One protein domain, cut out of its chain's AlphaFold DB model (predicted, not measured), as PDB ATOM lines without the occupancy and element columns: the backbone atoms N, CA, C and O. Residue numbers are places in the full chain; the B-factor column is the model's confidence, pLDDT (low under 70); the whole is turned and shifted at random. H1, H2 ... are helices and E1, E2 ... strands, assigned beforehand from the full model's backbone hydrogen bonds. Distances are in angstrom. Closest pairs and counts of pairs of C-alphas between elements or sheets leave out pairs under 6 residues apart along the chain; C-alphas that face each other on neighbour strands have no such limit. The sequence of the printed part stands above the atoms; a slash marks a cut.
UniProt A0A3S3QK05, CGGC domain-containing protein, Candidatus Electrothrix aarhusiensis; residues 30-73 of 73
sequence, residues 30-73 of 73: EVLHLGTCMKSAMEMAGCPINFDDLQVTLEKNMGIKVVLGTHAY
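Overview. This is residues 30 to 73 of the 73 residues of the protein "CGGC domain-containing protein" of Candidatus Electrothrix aarhusiensis (UniProt A0A3S3QK05). Two short parallel strands, E1 and E2, lie side by side as a small ladder, and the longest helix, H2, packs over one face of it, nearer to E2 than to E1. The second helix, H1, lies beyond the ends of the strands, where E1 leads into it; residues 44 to 49, of which 44 belongs to H1, stick out at that far end, and the tail, residues 69 to 73, leads away on the side of the sheet opposite H2. The printed part has 44 residues, with two named helices and two named strands in the order E1, H1, H2, E2; the class is mixed, helices and strands. The whole is only just compact, close to loose, with a radius of gyration of the C-alphas of 10.8 A, and flat, spanning 29 by 27 by 9 A.

Along the chain. E1 is residues 31 to 34, 9.8 A from first to last C-alpha, and begins at C-alpha 31 at (195.946, 283.957, 277.044). E2 is residues 65 to 68, 10.0 A long, and ends at C-alpha 68 at (202.128, 292.532, 277.105). H2 is residues 51 to 62, 16.3 A long, with C-alpha 51 at (209.193, 293.174, 271.680). H1 is residues 36 to 44, 12.3 A long.

Arrangement. E1 and E2 are parallel neighbours, with 22 degrees between their directions. C-alphas 32 and 66 face each other at 4.8 A; N 32 and O 65, at 2.8 A, and N 34 and O 67, at 2.9 A, are within hydrogen-bond range. H2 and E2 have 6 pairs of C-alphas within 8 A, the closest those of Glu 59 and Lys 65, 5.9 A apart. H2 and E1 are near each other, with 5 pairs of C-alphas within 10 A. H1 and H2 are close but not clearly touching; their closest C-alphas, those of Lys 39 and Phe 51, are 7.1 A apart. They run opposite ways at a steep tilt of 50 degrees. The closest C-alphas of H1 and E2, those of Thr 36 and Leu 68, are 7.0 A apart. E1, H1, H2 and E2 form a strand-helix-strand unit, two parallel neighbour strands with helices between them along the chain, and its crossover is right-handed. In H1 and H2 every O i to N i+4 pair is within hydrogen-bond range.

Size, cuts and confidence. The two C-alphas farthest apart, those of Glu 30 and Gly 46, are 30.1 A apart. The printed part has no cut and ends at Tyr 73, the chain's last residue. The links E1 to H1 and H2 to E2 are tight, and the link H1 to H2 is short; no link is long. Residues 44 to 49 stand free. The mean pLDDT of the printed part is 78.1; residue 46 and residues 70 to 73 are under 70.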
ATOM      1  N   GLU A  30     194.520 280.014 276.880       87.38
ATOM      2  CA  GLU A  30     194.007 280.883 275.813       87.38
ATOM      3  C   GLU A  30     194.756 282.218 275.741       87.38
ATOM      4  O   GLU A  30     194.863 282.834 274.677       87.38
ATOM      5  N   VAL A  31     195.283 282.663 276.887       89.31
ATOM      6  CA  VAL A  31     195.946 283.957 277.044       89.31
ATOM      7  C   VAL A  31     197.294 283.774 277.734       89.31
ATOM      8  O   VAL A  31     197.383 283.176 278.805       89.31
ATOM      9  N   LEU A  32     198.347 284.315 277.123       88.31
ATOM     10  CA  LEU A  32     199.691 284.389 277.681       88.31
ATOM     11  C   LEU A  32     199.992 285.828 278.099       88.31
ATOM     12  O   LEU A  32     200.047 286.719 277.257       88.31
ATOM     13  N   HIS A  33     200.246 286.041 279.386       86.38
ATOM     14  CA  HIS A  33     200.668 287.337 279.911       86.38
ATOM     15  C   HIS A  33     202.192 287.377 280.051       86.38
ATOM     16  O   HIS A  33     202.765 286.606 280.820       86.38
ATOM     17  N   LEU A  34     202.847 288.289 279.331       84.00
ATOM     18  CA  LEU A  34     204.263 288.590 279.528       84.00
ATOM     19  C   LEU A  34     204.401 289.720 280.551       84.00
ATOM     20  O   LEU A  34     203.771 290.768 280.423       84.00
ATOM     21  N   GLY A  35     205.221 289.508 281.581       80.81
ATOM     22  CA  GLY A  35     205.429 290.482 282.655       80.81
ATOM     23  C   GLY A  35     205.964 291.826 282.160       80.81
ATOM     24  O   GLY A  35     206.758 291.879 281.221       80.81
ATOM     25  N   THR A  36     205.589 292.918 282.835       79.81
ATOM     26  CA  THR A  36     206.154 294.261 282.579       79.81
ATOM     27  C   THR A  36     207.675 294.280 282.736       79.81
ATOM     28  O   THR A  36     208.361 294.967 281.987       79.81
ATOM     29  N   CYS A  37     208.211 293.451 283.633       77.50
ATOM     30  CA  CYS A  37     209.644 293.231 283.799       77.50
ATOM     31  C   CYS A  37     210.353 292.778 282.512       77.50
ATOM     32  O   CYS A  37     211.482 293.201 282.293       77.50
ATOM     33  N   MET A  38     209.717 291.984 281.638       77.62
ATOM     34  CA  MET A  38     210.310 291.620 280.343       77.62
ATOM     35  C   MET A  38     210.390 292.820 279.402       77.62
ATOM     36  O   MET A  38     211.406 292.999 278.735       77.62
ATOM     37  N   LYS A  39     209.349 293.662 279.386       76.50
ATOM     38  CA  LYS A  39     209.341 294.897 278.597       76.50
ATOM     39  C   LYS A  39     210.476 295.822 279.041       76.50
ATOM     40  O   LYS A  39     211.308 296.205 278.225       76.50
ATOM     41  N   SER A  40     210.569 296.088 280.345       77.38
ATOM     42  CA  SER A  40     211.632 296.921 280.915       77.38
ATOM     43  C   SER A  40     213.023 296.323 280.685       77.38
ATOM     44  O   SER A  40     213.944 297.043 280.313       77.38
ATOM     45  N   ALA A  41     213.188 295.008 280.850       76.31
ATOM     46  CA  ALA A  41     214.466 294.346 280.606       76.31
ATOM     47  C   ALA A  41     214.907 294.477 279.143       76.31
ATOM     48  O   ALA A  41     216.076 294.733 278.885       76.31
ATOM     49  N   MET A  42     213.993 294.354 278.180       75.38
ATOM     50  CA  MET A  42     214.326 294.486 276.760       75.38
ATOM     51  C   MET A  42     214.670 295.914 276.347       75.38
ATOM     52  O   MET A  42     215.632 296.100 275.601       75.38
ATOM     53  N   GLU A  43     213.937 296.902 276.867       75.94
ATOM     54  CA  GLU A  43     214.217 298.327 276.655       75.94
ATOM     55  C   GLU A  43     215.585 298.725 277.234       75.94
ATOM     56  O   GLU A  43     216.329 299.478 276.609       75.94
ATOM     57  N   MET A  44     215.948 298.193 278.405       74.56
ATOM     58  CA  MET A  44     217.192 298.545 279.099       74.56
ATOM     59  C   MET A  44     218.411 297.735 278.635       74.56
ATOM     60  O   MET A  44     219.527 298.249 278.660       74.56
ATOM     61  N   ALA A  45     218.229 296.473 278.231       72.31
ATOM     62  CA  ALA A  45     219.330 295.556 277.918       72.31
ATOM     63  C   ALA A  45     219.779 295.585 276.446       72.31
ATOM     64  O   ALA A  45     220.644 294.797 276.064       72.31
ATOM     65  N   GLY A  46     219.202 296.456 275.608       68.88
ATOM     66  CA  GLY A  46     219.584 296.575 274.196       68.88
ATOM     67  C   GLY A  46     219.350 295.288 273.403       68.88
ATOM     68  O   GLY A  46     220.156 294.929 272.543       68.88
ATOM     69  N   CYS A  47     218.281 294.553 273.725       70.56
ATOM     70  CA  CYS A  47     217.977 293.299 273.048       70.56
ATOM     71  C   CYS A  47     217.765 293.559 271.543       70.56
ATOM     72  O   CYS A  47     216.989 294.447 271.192       70.56
ATOM     73  N   PRO A  48     218.396 292.788 270.636       71.44
ATOM     74  CA  PRO A  48     218.220 292.970 269.191       71.44
ATOM     75  C   PRO A  48     216.828 292.549 268.697       71.44
ATOM     76  O   PRO A  48     216.480 292.791 267.544       71.44
ATOM     77  N   ILE A  49     216.047 291.880 269.546       74.19
ATOM     78  CA  ILE A  49     214.692 291.429 269.239       74.19
ATOM     79  C   ILE A  49     213.728 292.556 269.596       74.19
ATOM     80  O   ILE A  49     213.734 293.039 270.727       74.19
ATOM     81  N   ASN A  50     212.866 292.936 268.656       77.38
ATOM     82  CA  ASN A  50     211.778 293.859 268.940       77.38
ATOM     83  C   ASN A  50     210.662 293.135 269.713       77.38
ATOM     84  O   ASN A  50     210.231 292.039 269.348       77.38
ATOM     85  N   PHE A  51     210.207 293.746 270.802       75.56
ATOM     86  CA  PHE A  51     209.193 293.174 271.680       75.56
ATOM     87  C   PHE A  51     207.810 293.085 271.022       75.56
ATOM     88  O   PHE A  51     207.091 292.110 271.245       75.56
ATOM     89  N   ASP A  52     207.475 294.040 270.154       78.06
ATOM     90  CA  ASP A  52     206.219 294.021 269.402       78.06
ATOM     91  C   ASP A  52     206.216 292.868 268.383       78.06
ATOM     92  O   ASP A  52     205.240 292.123 268.253       78.06
ATOM     93  N   ASP A  53     207.357 292.631 267.729       83.19
ATOM     94  CA  ASP A  53     207.527 291.510 266.796       83.19
ATOM     95  C   ASP A  53     207.471 290.156 267.517       83.19
ATOM     96  O   ASP A  53     206.953 289.173 266.974       83.19
ATOM     97  N   LEU A  54     207.967 290.091 268.758       82.75
ATOM     98  CA  LEU A  54     207.871 288.898 269.597       82.75
ATOM     99  C   LEU A  54     206.409 288.557 269.910       82.75
ATOM    100  O   LEU A  54     206.035 287.385 269.811       82.75
ATOM    101  N   GLN A  55     205.579 289.556 270.238       84.44
ATOM    102  CA  GLN A  55     204.146 289.358 270.465       84.44
ATOM    103  C   GLN A  55     203.484 288.756 269.222       84.44
ATOM    104  O   GLN A  55     202.888 287.683 269.303       84.44
ATOM    105  N   VAL A  56     203.666 289.387 268.058       86.75
ATOM    106  CA  VAL A  56     203.079 288.927 266.790       86.75
ATOM    107  C   VAL A  56     203.549 287.515 266.435       86.75
ATOM    108  O   VAL A  56     202.768 286.689 265.961       86.75
ATOM    109  N   THR A  57     204.826 287.216 266.671       86.44
ATOM    110  CA  THR A  57     205.410 285.896 266.401       86.44
ATOM    111  C   THR A  57     204.791 284.823 267.291       86.44
ATOM    112  O   THR A  57     204.459 283.741 266.808       86.44
ATOM    113  N   LEU A  58     204.618 285.106 268.584       86.44
ATOM    114  CA  LEU A  58     203.993 284.182 269.526       86.44
ATOM    115  C   LEU A  58     202.521 283.948 269.177       86.44
ATOM    116  O   LEU A  58     202.105 282.794 269.118       86.44
ATOM    117  N   GLU A  59     201.761 285.000 268.871       88.19
ATOM    118  CA  GLU A  59     200.353 284.877 268.475       88.19
ATOM    119  C   GLU A  59     200.196 284.043 267.194       88.19
ATOM    120  O   GLU A  59     199.396 283.106 267.162       88.19
ATOM    121  N   LYS A  60     201.018 284.302 266.164       86.38
ATOM    122  CA  LYS A  60     200.989 283.546 264.898       86.38
ATOM    123  C   LYS A  60     201.404 282.085 265.057       86.38
ATOM    124  O   LYS A  60     200.781 281.212 264.461       86.38
ATOM    125  N   ASN A  61     202.455 281.812 265.829       83.88
ATOM    126  CA  ASN A  61     202.998 280.456 265.960       83.88
ATOM    127  C   ASN A  61     202.185 279.573 266.910       83.88
ATOM    128  O   ASN A  61     202.170 278.354 266.745       83.88
ATOM    129  N   MET A  62     201.566 280.162 267.932       81.44
ATOM    130  CA  MET A  62     200.913 279.412 269.007       81.44
ATOM    131  C   MET A  62     199.385 279.442 268.910       81.44
ATOM    132  O   MET A  62     198.747 278.575 269.508       81.44
ATOM    133  N   GLY A  63     198.803 280.401 268.180       83.94
ATOM    134  CA  GLY A  63     197.351 280.577 268.076       83.94
ATOM    135  C   GLY A  63     196.690 281.026 269.383       83.94
ATOM    136  O   GLY A  63     195.508 280.768 269.588       83.94
ATOM    137  N   ILE A  64     197.453 281.654 270.278       86.31
ATOM    138  CA  ILE A  64     197.005 282.146 271.589       86.31
ATOM    139  C   ILE A  64     197.066 283.669 271.609       86.31
ATOM    140  O   ILE A  64     197.895 284.259 270.919       86.31
ATOM    141  N   LYS A  65     196.248 284.305 272.447       87.69
ATOM    142  CA  LYS A  65     196.333 285.750 272.669       87.69
ATOM    143  C   LYS A  65     197.535 286.059 273.554       87.69
ATOM    144  O   LYS A  65     197.666 285.469 274.626       87.69
ATOM    145  N   VAL A  66     198.385 286.999 273.153       88.75
ATOM    146  CA  VAL A  66     199.520 287.427 273.975       88.75
ATOM    147  C   VAL A  66     199.249 288.831 274.486       88.75
ATOM    148  O   VAL A  66     198.967 289.749 273.723       88.75
ATOM    149  N   VAL A  67     199.308 289.002 275.802       86.12
ATOM    150  CA  VAL A  67     199.131 290.288 276.472       86.12
ATOM    151  C   VAL A  67     200.475 290.727 277.025       86.12
ATOM    152  O   VAL A  67     201.103 290.019 277.814       86.12
ATOM    153  N   LEU A  68     200.915 291.908 276.602       78.62
ATOM    154  CA  LEU A  68     202.128 292.532 277.105       78.62
ATOM    155  C   LEU A  68     201.808 293.356 278.350       78.62
ATOM    156  O   LEU A  68     200.986 294.270 278.312       78.62
ATOM    157  N   GLY A  69     202.506 293.057 279.440       71.12
ATOM    158  CA  GLY A  69     202.279 293.671 280.736       71.12
ATOM    159  C   GLY A  69     201.262 292.892 281.561       71.12
ATOM    160  O   GLY A  69     200.235 292.417 281.078       71.12
ATOM    161  N   THR A  70     201.571 292.746 282.844       65.06
ATOM    162  CA  THR A  70     200.729 292.020 283.793       65.06
ATOM    163  C   THR A  70     199.628 292.897 284.376       65.06
ATOM    164  O   THR A  70     198.568 292.356 284.641       65.06
ATOM    165  N   HIS A  71     199.832 294.214 284.519       54.62
ATOM    166  CA  HIS A  71     198.823 295.214 284.908       54.62
ATOM    167  C   HIS A  71     199.360 296.641 284.661       54.62
ATOM    168  O   HIS A  71     200.556 296.876 284.834       54.62
ATOM    169  N   ALA A  72     198.489 297.590 284.292       47.06
ATOM    170  CA  ALA A  72     198.769 299.021 284.431       47.06
ATOM    171  C   ALA A  72     198.489 299.404 285.890       47.06
ATOM    172  O   ALA A  72     197.337 299.341 286.319       47.06
ATOM    173  N   TYR A  73     199.532 299.708 286.654       42.03
ATOM    174  CA  TYR A  73     199.413 300.443 287.912       42.03
ATOM    175  C   TYR A  73     199.836 301.885 287.656       42.03
ATOM    176  O   TYR A  73     200.809 302.061 286.886       42.03
TER     177      TYR A  73